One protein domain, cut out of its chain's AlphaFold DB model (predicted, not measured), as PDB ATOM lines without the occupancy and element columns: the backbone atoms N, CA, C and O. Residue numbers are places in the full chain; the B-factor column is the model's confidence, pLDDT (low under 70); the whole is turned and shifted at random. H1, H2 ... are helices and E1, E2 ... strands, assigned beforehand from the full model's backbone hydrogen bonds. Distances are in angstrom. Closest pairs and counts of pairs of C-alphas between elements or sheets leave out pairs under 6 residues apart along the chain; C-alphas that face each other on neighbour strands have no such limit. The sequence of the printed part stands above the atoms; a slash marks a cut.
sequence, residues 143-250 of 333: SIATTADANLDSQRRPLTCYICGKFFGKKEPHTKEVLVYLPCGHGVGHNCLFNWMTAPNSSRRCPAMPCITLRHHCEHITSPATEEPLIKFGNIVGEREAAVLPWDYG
ATOM      1  N   SER A 143     258.574 238.295 152.812       39.75
ATOM      2  CA  SER A 143     258.862 239.697 153.065       39.75
ATOM      3  C   SER A 143     257.540 240.339 153.442       39.75
ATOM      4  O   SER A 143     256.647 240.477 152.607       39.75
ATOM      5  N   ILE A 144     257.406 240.680 154.722       43.22
ATOM      6  CA  ILE A 144     256.342 241.528 155.233       43.22
ATOM      7  C   ILE A 144     256.481 242.838 154.456       43.22
ATOM      8  O   ILE A 144     257.327 243.672 154.770       43.22
ATOM      9  N   ALA A 145     255.719 242.991 153.374       43.91
ATOM     10  CA  ALA A 145     255.643 244.230 152.618       43.91
ATOM     11  C   ALA A 145     254.814 245.230 153.437       43.91
ATOM     12  O   ALA A 145     253.669 245.552 153.128       43.91
ATOM     13  N   THR A 146     255.398 245.686 154.542       43.09
ATOM     14  CA  THR A 146     254.957 246.816 155.356       43.09
ATOM     15  C   THR A 146     255.267 248.111 154.611       43.09
ATOM     16  O   THR A 146     256.192 248.824 154.962       43.09
ATOM     17  N   THR A 147     254.494 248.404 153.567       42.56
ATOM     18  CA  THR A 147     254.238 249.765 153.063       42.56
ATOM     19  C   THR A 147     252.948 249.730 152.240       42.56
ATOM     20  O   THR A 147     252.956 249.682 151.010       42.56
ATOM     21  N   ALA A 148     251.812 249.699 152.945       49.59
ATOM     22  CA  ALA A 148     250.475 249.598 152.353       49.59
ATOM     23  C   ALA A 148     250.095 250.803 151.464       49.59
ATOM     24  O   ALA A 148     249.271 250.642 150.569       49.59
ATOM     25  N   ASP A 149     250.737 251.964 151.643       47.12
ATOM     26  CA  ASP A 149     250.366 253.196 150.929       47.12
ATOM     27  C   ASP A 149     251.328 253.593 149.793       47.12
ATOM     28  O   ASP A 149     250.947 254.355 148.909       47.12
ATOM     29  N   ALA A 150     252.556 253.057 149.752       50.88
ATOM     30  CA  ALA A 150     253.567 253.445 148.751       50.88
ATOM     31  C   ALA A 150     253.546 252.590 147.466       50.88
ATOM     32  O   ALA A 150     254.221 252.918 146.493       50.88
ATOM     33  N   ASN A 151     252.777 251.496 147.447       66.62
ATOM     34  CA  ASN A 151     252.759 250.513 146.359       66.62
ATOM     35  C   ASN A 151     251.430 250.508 145.595       66.62
ATOM     36  O   ASN A 151     250.922 249.442 145.249       66.62
ATOM     37  N   LEU A 152     250.856 251.685 145.343       74.50
ATOM     38  CA  LEU A 152     249.642 251.843 144.544       74.50
ATOM     39  C   LEU A 152     249.929 252.641 143.264       74.50
ATOM     40  O   LEU A 152     250.767 253.539 143.261       74.50
ATOM     41  N   ASP A 153     249.243 252.317 142.167       70.69
ATOM     42  CA  ASP A 153     249.299 253.102 140.933       70.69
ATOM     43  C   ASP A 153     248.409 254.357 141.014       70.69
ATOM     44  O   ASP A 153     247.720 254.606 142.007       70.69
ATOM     45  N   SER A 154     248.391 255.163 139.947       65.31
ATOM     46  CA  SER A 154     247.553 256.370 139.854       65.31
ATOM     47  C   SER A 154     246.046 256.095 139.968       65.31
ATOM     48  O   SER A 154     245.272 257.013 140.227       65.31
ATOM     49  N   GLN A 155     245.624 254.839 139.809       72.31
ATOM     50  CA  GLN A 155     244.251 254.366 139.977       72.31
ATOM     51  C   GLN A 155     244.036 253.667 141.330       72.31
ATOM     52  O   GLN A 155     243.009 253.023 141.523       72.31
ATOM     53  N   ARG A 156     244.981 253.800 142.273       73.88
ATOM     54  CA  ARG A 156     244.999 253.132 143.585       73.88
ATOM     55  C   ARG A 156     245.061 251.603 143.528       73.88
ATOM     56  O   ARG A 156     244.710 250.939 144.500       73.88
ATOM     57  N   ARG A 157     245.530 251.021 142.423       71.19
ATOM     58  CA  ARG A 157     245.688 249.567 142.305       71.19
ATOM     59  C   ARG A 157     247.035 249.130 142.866       71.19
ATOM     60  O   ARG A 157     248.031 249.802 142.601       71.19
ATOM     61  N   PRO A 158     247.107 247.992 143.570       77.94
ATOM     62  CA  PRO A 158     248.366 247.434 144.037       77.94
ATOM     63  C   PRO A 158     249.350 247.248 142.884       77.94
ATOM     64  O   PRO A 158     249.020 246.631 141.873       77.94
ATOM     65  N   LEU A 159     250.561 247.774 143.050       77.25
ATOM     66  CA  LEU A 159     251.673 247.625 142.116       77.25
ATOM     67  C   LEU A 159     252.475 246.354 142.380       77.25
ATOM     68  O   LEU A 159     253.141 245.877 141.466       77.25
ATOM     69  N   THR A 160     252.402 245.794 143.589       82.88
ATOM     70  CA  THR A 160     253.187 244.631 144.022       82.88
ATOM     71  C   THR A 160     252.328 243.555 144.671       82.88
ATOM     72  O   THR A 160     251.390 243.847 145.414       82.88
ATOM     73  N   CYS A 161     252.679 242.292 144.438       85.44
ATOM     74  CA  CYS A 161     252.046 241.145 145.072       85.44
ATOM     75  C   CYS A 161     252.330 241.126 146.572       85.44
ATOM     76  O   CYS A 161     253.486 241.098 146.983       85.44
ATOM     77  N   TYR A 162     251.277 241.057 147.388       83.75
ATOM     78  CA  TYR A 162     251.421 241.014 148.844       83.75
ATOM     79  C   TYR A 162     252.230 239.800 149.344       83.75
ATOM     80  O   TYR A 162     252.899 239.879 150.364       83.75
ATOM     81  N   ILE A 163     252.172 238.667 148.634       86.81
ATOM     82  CA  ILE A 163     252.839 237.426 149.056       86.81
ATOM     83  C   ILE A 163     254.339 237.454 148.736       86.81
ATOM     84  O   ILE A 163     255.148 237.079 149.575       86.81
ATOM     85  N   CYS A 164     254.712 237.852 147.516       85.56
ATOM     86  CA  CYS A 164     256.090 237.728 147.025       85.56
ATOM     87  C   CYS A 164     256.812 239.069 146.823       85.56
ATOM     88  O   CYS A 164     257.976 239.072 146.432       85.56
ATOM     89  N   GLY A 165     256.132 240.202 147.013       83.25
ATOM     90  CA  GLY A 165     256.675 241.553 146.823       83.25
ATOM     91  C   GLY A 165     256.958 241.951 145.368       83.25
ATOM     92  O   GLY A 165     257.320 243.096 145.109       83.25
ATOM     93  N   LYS A 166     256.794 241.044 144.394       83.56
ATOM     94  CA  LYS A 166     257.089 241.319 142.978       83.56
ATOM     95  C   LYS A 166     256.051 242.249 142.361       83.56
ATOM     96  O   LYS A 166     254.866 242.158 142.676       83.56
ATOM     97  N   PHE A 167     256.489 243.115 141.448       78.81
ATOM     98  CA  PHE A 167     255.598 244.027 140.737       78.81
ATOM     99  C   PHE A 167     254.678 243.288 139.765       78.81
ATOM    100  O   PHE A 167     255.128 242.434 139.003       78.81
ATOM    101  N   PHE A 168     253.409 243.683 139.718       75.88
ATOM    102  CA  PHE A 168     252.501 243.251 138.665       75.88
ATOM    103  C   PHE A 168     252.896 243.900 137.335       75.88
ATOM    104  O   PHE A 168     253.201 245.089 137.271       75.88
ATOM    105  N   GLY A 169     252.893 243.120 136.254       62.84
ATOM    106  CA  GLY A 169     253.027 243.643 134.891       62.84
ATOM    107  C   GLY A 169     254.378 244.267 134.505       62.84
ATOM    108  O   GLY A 169     254.475 244.789 133.394       62.84
ATOM    109  N   LYS A 170     255.431 244.226 135.341       53.47
ATOM    110  CA  LYS A 170     256.758 244.707 134.911       53.47
ATOM    111  C   LYS A 170     257.334 243.815 133.805       53.47
ATOM    112  O   LYS A 170     257.050 242.624 133.736       53.47
ATOM    113  N   LYS A 171     258.123 244.453 132.932       47.44
ATOM    114  CA  LYS A 171     258.702 244.009 131.645       47.44
ATOM    115  C   LYS A 171     259.631 242.781 131.708       47.44
ATOM    116  O   LYS A 171     260.505 242.635 130.863       47.44
ATOM    117  N   GLU A 172     259.478 241.906 132.687       47.41
ATOM    118  CA  GLU A 172     260.187 240.638 132.729       47.41
ATOM    119  C   GLU A 172     259.369 239.578 131.975       47.41
ATOM    120  O   GLU A 172     258.194 239.355 132.292       47.41
ATOM    121  N   PRO A 173     259.959 238.886 130.988       50.31
ATOM    122  CA  PRO A 173     259.267 237.856 130.211       50.31
ATOM    123  C   PRO A 173     258.740 236.683 131.062       50.31
ATOM    124  O   PRO A 173     257.909 235.911 130.584       50.31
ATOM    125  N   HIS A 174     259.152 236.570 132.330       45.94
ATOM    126  CA  HIS A 174     258.906 235.402 133.179       45.94
ATOM    127  C   HIS A 174     258.017 235.653 134.416       45.94
ATOM    128  O   HIS A 174     257.649 234.691 135.087       45.94
ATOM    129  N   THR A 175     257.603 236.892 134.717       52.19
ATOM    130  CA  THR A 175     256.877 237.227 135.969       52.19
ATOM    131  C   THR A 175     255.578 238.013 135.744       52.19
ATOM    132  O   THR A 175     255.174 238.846 136.552       52.19
ATOM    133  N   LYS A 176     254.840 237.705 134.669       66.88
ATOM    134  CA  LYS A 176     253.464 238.203 134.466       66.88
ATOM    135  C   LYS A 176     252.472 237.467 135.377       66.88
ATOM    136  O   LYS A 176     251.687 236.643 134.907       66.88
ATOM    137  N   GLU A 177     252.538 237.709 136.683       77.56
ATOM    138  CA  GLU A 177     251.442 237.335 137.578       77.56
ATOM    139  C   GLU A 177     250.238 238.244 137.318       77.56
ATOM    140  O   GLU A 177     250.363 239.467 137.261       77.56
ATOM    141  N   VAL A 178     249.060 237.639 137.160       84.12
ATOM    142  CA  VAL A 178     247.797 238.375 137.053       84.12
ATOM    143  C   VAL A 178     247.426 238.890 138.441       84.12
ATOM    144  O   VAL A 178     247.343 238.099 139.382       84.12
ATOM    145  N   LEU A 179     247.208 240.200 138.572       85.94
ATOM    146  CA  LEU A 179     246.675 240.802 139.792       85.94
ATOM    147  C   LEU A 179     245.236 240.331 140.009       85.94
ATOM    148  O   LEU A 179     244.392 240.433 139.115       85.94
ATOM    149  N   VAL A 180     244.963 239.840 141.212       88.25
ATOM    150  CA  VAL A 180     243.621 239.506 141.668       88.25
ATOM    151  C   VAL A 180     243.375 240.052 143.071       88.25
ATOM    152  O   VAL A 180     244.297 240.177 143.874       88.25
ATOM    153  N   TYR A 181     242.124 240.362 143.378       88.44
ATOM    154  CA  TYR A 181     241.681 240.939 144.636       88.44
ATOM    155  C   TYR A 181     240.930 239.921 145.485       88.44
ATOM    156  O   TYR A 181     240.131 239.123 144.989       88.44
ATOM    157  N   LEU A 182     241.175 239.980 146.791       89.44
ATOM    158  CA  LEU A 182     240.416 239.264 147.813       89.44
ATOM    159  C   LEU A 182     239.214 240.101 148.294       89.44
ATOM    160  O   LEU A 182     239.197 241.311 148.073       89.44
ATOM    161  N   PRO A 183     238.236 239.518 149.018       87.00
ATOM    162  CA  PRO A 183     237.075 240.258 149.537       87.00
ATOM    163  C   PRO A 183     237.415 241.429 150.477       87.00
ATOM    164  O   PRO A 183     236.604 242.331 150.656       87.00
ATOM    165  N   CYS A 184     238.611 241.438 151.067       86.00
ATOM    166  CA  CYS A 184     239.129 242.558 151.859       86.00
ATOM    167  C   CYS A 184     239.744 243.687 151.021       86.00
ATOM    168  O   CYS A 184     240.165 244.697 151.575       86.00
ATOM    169  N   GLY A 185     239.832 243.526 149.700       86.31
ATOM    170  CA  GLY A 185     240.477 244.475 148.793       86.31
ATOM    171  C   GLY A 185     241.990 244.297 148.650       86.31
ATOM    172  O   GLY A 185     242.594 244.981 147.834       86.31
ATOM    173  N   HIS A 186     242.624 243.370 149.377       88.50
ATOM    174  CA  HIS A 186     244.049 243.093 149.173       88.50
ATOM    175  C   HIS A 186     244.303 242.466 147.798       88.50
ATOM    176  O   HIS A 186     243.705 241.439 147.457       88.50
ATOM    177  N   GLY A 187     245.215 243.082 147.043       88.12
ATOM    178  CA  GLY A 187     245.708 242.581 145.766       88.12
ATOM    179  C   GLY A 187     246.857 241.593 145.934       88.12
ATOM    180  O   GLY A 187     247.809 241.824 146.680       88.12
ATOM    181  N   VAL A 188     246.775 240.480 145.220       89.88
ATOM    182  CA  VAL A 188     247.758 239.394 145.233       89.88
ATOM    183  C   VAL A 188     247.960 238.859 143.824       89.88
ATOM    184  O   VAL A 188     247.083 238.961 142.970       89.88
ATOM    185  N   GLY A 189     249.125 238.271 143.573       89.62
ATOM    186  CA  GLY A 189     249.365 237.523 142.346       89.62
ATOM    187  C   GLY A 189     248.528 236.261 142.327       89.62
ATOM    188  O   GLY A 189     248.475 235.537 143.319       89.62
ATOM    189  N   HIS A 190     247.882 235.996 141.195       87.81
ATOM    190  CA  HIS A 190     247.049 234.817 140.997       87.81
ATOM    191  C   HIS A 190     247.794 233.528 141.368       87.81
ATOM    192  O   HIS A 190     247.309 232.754 142.185       87.81
ATOM    193  N   ASN A 191     249.009 233.317 140.855       87.25
ATOM    194  CA  ASN A 191     249.762 232.086 141.124       87.25
ATOM    195  C   ASN A 191     250.240 232.019 142.581       87.25
ATOM    196  O   ASN A 191     250.085 230.980 143.224       87.25
ATOM    197  N   CYS A 192     250.733 233.129 143.136       88.94
ATOM    198  CA  CYS A 192     251.025 233.220 144.566       88.94
ATOM    199  C   CYS A 192     249.813 232.847 145.436       88.94
ATOM    200  O   CYS A 192     249.949 232.052 146.366       88.94
ATOM    201  N   LEU A 193     248.622 233.368 145.124       89.19
ATOM    202  CA  LEU A 193     247.403 233.040 145.859       89.19
ATOM    203  C   LEU A 193     247.017 231.566 145.690       89.19
ATOM    204  O   LEU A 193     246.566 230.950 146.651       89.19
ATOM    205  N   PHE A 194     247.218 230.973 144.511       88.25
ATOM    206  CA  PHE A 194     246.959 229.546 144.298       88.25
ATOM    207  C   PHE A 194     247.804 228.692 145.233       88.25
ATOM    208  O   PHE A 194     247.278 227.848 145.960       88.25
ATOM    209  N   ASN A 195     249.113 228.941 145.221       88.88
ATOM    210  CA  ASN A 195     250.084 228.208 146.020       88.88
ATOM    211  C   ASN A 195     249.792 228.398 147.508       88.88
ATOM    212  O   ASN A 195     249.787 227.430 148.265       88.88
ATOM    213  N   TRP A 196     249.449 229.626 147.908       88.44
ATOM    214  CA  TRP A 196     249.002 229.922 149.263       88.44
ATOM    215  C   TRP A 196     247.780 229.090 149.648       88.44
ATOM    216  O   TRP A 196     247.803 228.425 150.671       88.44
ATOM    217  N   MET A 197     246.725 229.063 148.830       86.50
ATOM    218  CA  MET A 197     245.466 228.397 149.185       86.50
ATOM    219  C   MET A 197     245.532 226.869 149.110       86.50
ATOM    220  O   MET A 197     244.816 226.193 149.849       86.50
ATOM    221  N   THR A 198     246.380 226.322 148.241       84.31
ATOM    222  CA  THR A 198     246.536 224.872 148.045       84.31
ATOM    223  C   THR A 198     247.585 224.237 148.956       84.31
ATOM    224  O   THR A 198     247.628 223.009 149.055       84.31
ATOM    225  N   ALA A 199     248.387 225.036 149.668       85.62
ATOM    226  CA  ALA A 199     249.345 224.515 150.631       85.62
ATOM    227  C   ALA A 199     248.639 223.705 151.746       85.62
ATOM    228  O   ALA A 199     247.600 224.137 152.256       85.62
ATOM    229  N   PRO A 200     249.198 222.555 152.185       75.88
ATOM    230  CA  PRO A 200     248.547 221.646 153.139       75.88
ATOM    231  C   PRO A 200     248.159 222.272 154.485       75.88
ATOM    232  O   PRO A 200     247.218 221.798 155.121       75.88
ATOM    233  N   ASN A 201     248.879 223.320 154.893       77.69
ATOM    234  CA  ASN A 201     248.725 224.021 156.170       77.69
ATOM    235  C   ASN A 201     248.277 225.478 155.985       77.69
ATOM    236  O   ASN A 201     248.471 226.305 156.874       77.69
ATOM    237  N   SER A 202     247.719 225.821 154.820       77.44
ATOM    238  CA  SER A 202     247.249 227.180 154.588       77.44
ATOM    239  C   SER A 202     246.098 227.516 155.528       77.44
ATOM    240  O   SER A 202     245.159 226.740 155.718       77.44
ATOM    241  N   SER A 203     246.137 228.714 156.108       73.94
ATOM    242  CA  SER A 203     245.106 229.176 157.040       73.94
ATOM    243  C   SER A 203     243.758 229.447 156.355       73.94
ATOM    244  O   SER A 203     242.792 229.803 157.025       73.94
ATOM    245  N   ARG A 204     243.671 229.302 155.018       85.69
ATOM    246  CA  ARG A 204     242.545 229.760 154.178       85.69
ATOM    247  C   ARG A 204     242.112 231.192 154.541       85.69
ATOM    248  O   ARG A 204     240.933 231.533 154.453       85.69
ATOM    249  N   ARG A 205     243.070 232.019 154.974       88.31
ATOM    250  CA  ARG A 205     242.913 233.446 155.274       88.31
ATOM    251  C   ARG A 205     243.610 234.287 154.219       88.31
ATOM    252  O   ARG A 205     244.432 233.794 153.443       88.31
ATOM    253  N   CYS A 206     243.273 235.569 154.220       88.50
ATOM    254  CA  CYS A 206     244.025 236.573 153.498       88.50
ATOM    255  C   CYS A 206     245.510 236.524 153.927       88.50
ATOM    256  O   CYS A 206     245.775 236.501 155.130       88.50
ATOM    257  N   PRO A 207     246.470 236.532 152.980       88.81
ATOM    258  CA  PRO A 207     247.902 236.557 153.294       88.81
ATOM    259  C   PRO A 207     248.342 237.785 154.102       88.81
ATOM    260  O   PRO A 207     249.359 237.734 154.788       88.81
ATOM    261  N   ALA A 208     247.568 238.872 154.051       84.31
ATOM    262  CA  ALA A 208     247.779 240.069 154.854       84.31
ATOM    263  C   ALA A 208     247.348 239.864 156.304       84.31
ATOM    264  O   ALA A 208     246.314 240.353 156.734       84.31
ATOM    265  N   MET A 209     248.101 239.083 157.068       78.88
ATOM    266  CA  MET A 209     247.756 238.781 158.457       78.88
ATOM    267  C   MET A 209     247.886 240.029 159.359       78.88
ATOM    268  O   MET A 209     248.858 240.766 159.208       78.88
ATOM    269  N   PRO A 210     246.962 240.273 160.317       82.88
ATOM    270  CA  PRO A 210     245.764 239.499 160.661       82.88
ATOM    271  C   PRO A 210     244.483 240.023 159.966       82.88
ATOM    272  O   PRO A 210     243.635 240.665 160.584       82.88
ATOM    273  N   CYS A 211     244.315 239.755 158.669       86.12
ATOM    274  CA  CYS A 211     243.090 240.079 157.926       86.12
ATOM    275  C   CYS A 211     242.085 238.905 157.949       86.12
ATOM    276  O   CYS A 211     242.139 238.011 158.794       86.12
ATOM    277  N   ILE A 212     241.123 238.944 157.032       86.62
ATOM    278  CA  ILE A 212     239.908 238.131 157.011       86.62
ATOM    279  C   ILE A 212     240.165 236.660 156.666       86.62
ATOM    280  O   ILE A 212     241.117 236.296 155.971       86.62
ATOM    281  N   THR A 213     239.232 235.811 157.086       87.50
ATOM    282  CA  THR A 213     239.022 234.479 156.506       87.50
ATOM    283  C   THR A 213     238.564 234.576 155.046       87.50
ATOM    284  O   THR A 213     237.822 235.484 154.680       87.50
ATOM    285  N   LEU A 214     238.977 233.626 154.205       87.75
ATOM    286  CA  LEU A 214     238.468 233.467 152.832       87.75
ATOM    287  C   LEU A 214     237.430 232.342 152.745       87.75
ATOM    288  O   LEU A 214     237.129 231.829 151.666       87.75
ATOM    289  N   ARG A 215     236.914 231.904 153.897       86.56
ATOM    290  CA  ARG A 215     235.921 230.837 154.005       86.56
ATOM    291  C   ARG A 215     234.535 231.451 154.000       86.56
ATOM    292  O   ARG A 215     234.245 232.357 154.774       86.56
ATOM    293  N   HIS A 216     233.675 230.941 153.140       83.56
ATOM    294  CA  HIS A 216     232.259 231.260 153.150       83.56
ATOM    295  C   HIS A 216     231.532 230.516 154.286       83.56
ATOM    296  O   HIS A 216     232.078 229.563 154.839       83.56
ATOM    297  N   HIS A 217     230.288 230.889 154.612       79.56
ATOM    298  CA  HIS A 217     229.486 230.184 155.627       79.56
ATOM    299  C   HIS A 217     229.207 228.714 155.266       79.56
ATOM    300  O   HIS A 217     228.986 227.881 156.140       79.56
ATOM    301  N   CYS A 218     229.238 228.375 153.974       80.12
ATOM    302  CA  CYS A 218     229.180 226.993 153.497       80.12
ATOM    303  C   CYS A 218     230.557 226.313 153.438       80.12
ATOM    304  O   CYS A 218     230.707 225.247 152.838       80.12
ATOM    305  N   GLU A 219     231.565 226.952 154.041       81.75
ATOM    306  CA  GLU A 219     232.944 226.491 154.215       81.75
ATOM    307  C   GLU A 219     233.749 226.385 152.906       81.75
ATOM    308  O   GLU A 219     234.911 225.969 152.910       81.75
ATOM    309  N   HIS A 220     233.155 226.776 151.776       85.31
ATOM    310  CA  HIS A 220     233.853 226.899 150.501       85.31
ATOM    311  C   HIS A 220     234.773 228.111 150.487       85.31
ATOM    312  O   HIS A 220     234.494 229.135 151.110       85.31
ATOM    313  N   ILE A 221     235.871 227.995 149.748       82.56
ATOM    314  CA  ILE A 221     236.812 229.095 149.557       82.56
ATOM    315  C   ILE A 221     236.198 230.116 148.592       82.56
ATOM    316  O   ILE A 221     235.663 229.750 147.540       82.56
ATOM    317  N   THR A 222     236.287 231.397 148.943       82.25
ATOM    318  CA  THR A 222     235.847 232.502 148.087       82.25
ATOM    319  C   THR A 222     236.813 232.767 146.956       82.25
ATOM    320  O   THR A 222     238.027 232.743 147.154       82.25
ATOM    321  N   SER A 223     236.267 233.028 145.766       81.88
ATOM    322  CA  SER A 223     237.086 233.292 144.582       81.88
ATOM    323  C   SER A 223     237.763 234.633 144.718       81.88
ATOM    324  O   SER A 223     237.115 235.570 145.178       81.88
ATOM    325  N   PRO A 224     239.017 234.770 144.281       86.31
ATOM    326  CA  PRO A 224     239.523 236.090 143.990       86.31
ATOM    327  C   PRO A 224     238.784 236.667 142.769       86.31
ATOM    328  O   PRO A 224     238.184 235.924 141.980       86.31
ATOM    329  N   ALA A 225     238.833 237.988 142.619       86.25
ATOM    330  CA  ALA A 225     238.288 238.729 141.483       86.25
ATOM    331  C   ALA A 225     239.399 239.477 140.734       86.25
ATOM    332  O   ALA A 225     240.434 239.784 141.308       86.25
ATOM    333  N   THR A 226     239.206 239.780 139.448       84.19
ATOM    334  CA  THR A 226     240.151 240.652 138.706       84.19
ATOM    335  C   THR A 226     239.963 242.131 139.032       84.19
ATOM    336  O   THR A 226     240.868 242.930 138.818       84.19
ATOM    337  N   GLU A 227     238.795 242.486 139.557       83.75
ATOM    338  CA  GLU A 227     238.415 243.846 139.914       83.75
ATOM    339  C   GLU A 227     238.389 243.990 141.433       83.75
ATOM    340  O   GLU A 227     238.064 243.045 142.159       83.75
ATOM    341  N   GLU A 228     238.748 245.179 141.908       83.69
ATOM    342  CA  GLU A 228     238.705 245.493 143.327       83.69
ATOM    343  C   GLU A 228     237.244 245.514 143.810       83.69
ATOM    344  O   GLU A 228     236.384 246.108 143.153       83.69
ATOM    345  N   PRO A 229     236.917 244.868 144.944       81.62
ATOM    346  CA  PRO A 229     235.554 244.873 145.448       81.62
ATOM    347  C   PRO A 229     235.139 246.280 145.895       81.62
ATOM    348  O   PRO A 229     235.830 246.925 146.683       81.62
ATOM    349  N   LEU A 230     233.953 246.713 145.454       78.38
ATOM    350  CA  LEU A 230     233.343 247.983 145.876       78.38
ATOM    351  C   LEU A 230     233.123 248.047 147.395       78.38
ATOM    352  O   LEU A 230     233.250 249.105 148.003       78.38
ATOM    353  N   ILE A 231     232.790 246.903 148.002       77.88
ATOM    354  CA  ILE A 231     232.584 246.751 149.443       77.88
ATOM    355  C   ILE A 231     233.672 245.823 149.975       77.88
ATOM    356  O   ILE A 231     233.727 244.649 149.606       77.88
ATOM    357  N   LYS A 232     234.535 246.353 150.843       82.06
ATOM    358  CA  LYS A 232     235.656 245.618 151.442       82.06
ATOM    359  C   LYS A 232     235.255 245.053 152.800       82.06
ATOM    360  O   LYS A 232     234.764 245.793 153.647       82.06
ATOM    361  N   PHE A 233     235.498 243.762 153.009       76.62
ATOM    362  CA  PHE A 233     235.298 243.105 154.303       76.62
ATOM    363  C   PHE A 233     236.542 243.201 155.189       76.62
ATOM    364  O   PHE A 233     237.661 243.044 154.697       76.62
ATOM    365  N   GLY A 234     236.366 243.359 156.500       72.06
ATOM    366  CA  GLY A 234     237.481 243.419 157.447       72.06
ATOM    367  C   GLY A 234     237.993 244.833 157.705       72.06
ATOM    368  O   GLY A 234     239.091 244.993 158.242       72.06
ATOM    369  N   ASN A 235     237.220 245.857 157.336       71.56
ATOM    370  CA  ASN A 235     237.534 247.246 157.684       71.56
ATOM    371  C   ASN A 235     237.186 247.558 159.145       71.56
ATOM    372  O   ASN A 235     237.772 248.463 159.732       71.56
ATOM    373  N   ILE A 236     236.283 246.780 159.746       75.62
ATOM    374  CA  ILE A 236     235.896 246.886 161.153       75.62
ATOM    375  C   ILE A 236     236.544 245.725 161.924       75.62
ATOM    376  O   ILE A 236     236.613 244.606 161.416       75.62
ATOM    377  N   VAL A 237     237.026 245.974 163.148       70.56
ATOM    378  CA  VAL A 237     237.759 244.982 163.967       70.56
ATOM    379  C   VAL A 237     236.985 243.663 164.101       70.56
ATOM    380  O   VAL A 237     237.540 242.603 163.820       70.56
ATOM    381  N   GLY A 238     235.681 243.728 164.393       69.75
ATOM    382  CA  GLY A 238     234.832 242.536 164.527       69.75
ATOM    383  C   GLY A 238     234.712 241.687 163.252       69.75
ATOM    384  O   GLY A 238     234.515 240.478 163.329       69.75
ATOM    385  N   GLU A 239     234.896 242.271 162.066       76.38
ATOM    386  CA  GLU A 239     234.862 241.527 160.800       76.38
ATOM    387  C   GLU A 239     236.155 240.738 160.543       76.38
ATOM    388  O   GLU A 239     236.132 239.699 159.886       76.38
ATOM    389  N   ARG A 240     237.300 241.191 161.071       72.38
ATOM    390  CA  ARG A 240     238.589 240.481 160.930       72.38
ATOM    391  C   ARG A 240     238.634 239.199 161.760       72.38
ATOM    392  O   ARG A 240     239.302 238.223 161.395       72.38
ATOM    393  N   GLU A 241     237.909 239.207 162.869       75.25
ATOM    394  CA  GLU A 241     237.749 238.069 163.771       75.25
ATOM    395  C   GLU A 241     236.667 237.093 163.297       75.25
ATOM    396  O   GLU A 241     236.615 235.955 163.766       75.25
ATOM    397  N   ALA A 242     235.848 237.485 162.314       76.44
ATOM    398  CA  ALA A 242     234.823 236.612 161.763       76.44
ATOM    399  C   ALA A 242     235.439 235.317 161.201       76.44
ATOM    400  O   ALA A 242     236.386 235.321 160.405       76.44
ATOM    401  N   ALA A 243     234.872 234.179 161.611       76.31
ATOM    402  CA  ALA A 243     235.307 232.853 161.171       76.31
ATOM    403  C   ALA A 243     234.906 232.547 159.715       76.31
ATOM    404  O   ALA A 243     235.571 231.751 159.036       76.31
ATOM    405  N   VAL A 244     233.852 233.213 159.228       81.19
ATOM    406  CA  VAL A 244     233.309 233.087 157.869       81.19
ATOM    407  C   VAL A 244     232.921 234.446 157.290       81.19
ATOM    408  O   VAL A 244     232.598 235.378 158.023       81.19
ATOM    409  N   LEU A 245     232.921 234.539 155.963       77.75
ATOM    410  CA  LEU A 245     232.417 235.696 155.231       77.75
ATOM    411  C   LEU A 245     230.879 235.718 155.240       77.75
ATOM    412  O   LEU A 245     230.266 234.671 155.003       77.75
ATOM    413  N   PRO A 246     230.249 236.884 155.489       69.19
ATOM    414  CA  PRO A 246     228.809 236.978 155.723       69.19
ATOM    415  C   PRO A 246     227.961 236.980 154.444       69.19
ATOM    416  O   PRO A 246     226.745 236.826 154.528       69.19
ATOM    417  N   TRP A 247     228.567 237.163 153.269       74.44
ATOM    418  CA  TRP A 247     227.858 237.222 151.991       74.44
ATOM    419  C   TRP A 247     228.215 236.067 151.062       74.44
ATOM    420  O   TRP A 247     229.350 235.584 151.033       74.44
ATOM    421  N   ASP A 248     227.242 235.699 150.232       75.69
ATOM    422  CA  ASP A 248     227.441 234.767 149.133       75.69
ATOM    423  C   ASP A 248     228.423 235.356 148.111       75.69
ATOM    424  O   ASP A 248     228.201 236.435 147.560       75.69
ATOM    425  N   TYR A 249     229.512 234.636 147.831       72.81
ATOM    426  CA  TYR A 249     230.518 235.051 146.850       72.81
ATOM    427  C   TYR A 249     230.725 233.990 145.762       72.81
ATOM    428  O   TYR A 249     230.678 232.782 146.021       72.81
ATOM    429  N   GLY A 250     230.999 234.444 144.535       81.75
ATOM    430  CA  GLY A 250     231.360 233.594 143.400       81.75
ATOM    431  C   GLY A 250     230.309 232.532 143.063       81.75
ATOM    432  O   GLY A 250     229.227 232.833 142.565       81.75
TER     433      GLY A 250
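What this domain is: This is residues 143 to 250 of the 333 residues of the protein "RING-type domain-containing protein" of Metarhizium robertsii (UniProt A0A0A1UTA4). Little regular structure is present: a small hairpin of strands E1 and E2 runs directly into helix H1, and long loops make most of the body, with the short helix H2 at one end of its length. The printed part has 108 residues, 19 of them in named elements, ordered E1, E2, H1, H2; the class is mixed. It is compact, with a radius of gyration of the C-alphas of 13.6 A and spans of 40 by 30 by 25 A.

How they stand to each other: E1, residues 179 to 181, and E2, residues 187 to 189, form an antiparallel hairpin at 136 degrees, with N 180 and O 188 2.9 A apart, within hydrogen-bond range. The closest C-alphas of E1 and H1, residues 190 to 198, are those of Val 180 and His 190, 5.8 A apart. H2, residues 237 to 240, is apart from E1, E2 and H1. In H1 every O i to N i+4 pair is within hydrogen-bond range; H2 is too short for such a pair.

Where its parts are: E1 begins at C-alpha 179 (246.675, 240.802, 139.792) and measures 7.0 A, E2 7.1 A. H1 measures 12.2 A; H2, 5.5 A, ends at C-alpha 240 (238.589, 240.481, 160.930).

The domain as a whole: The C-alphas farthest apart, of Pro 173 and Gly 238, are 42.4 A apart. The printed part has no cut; the link from H1 to H2 is long, 38 residues. Confidence is low at 20 residues, among them 143 to 151 and 169 to 176.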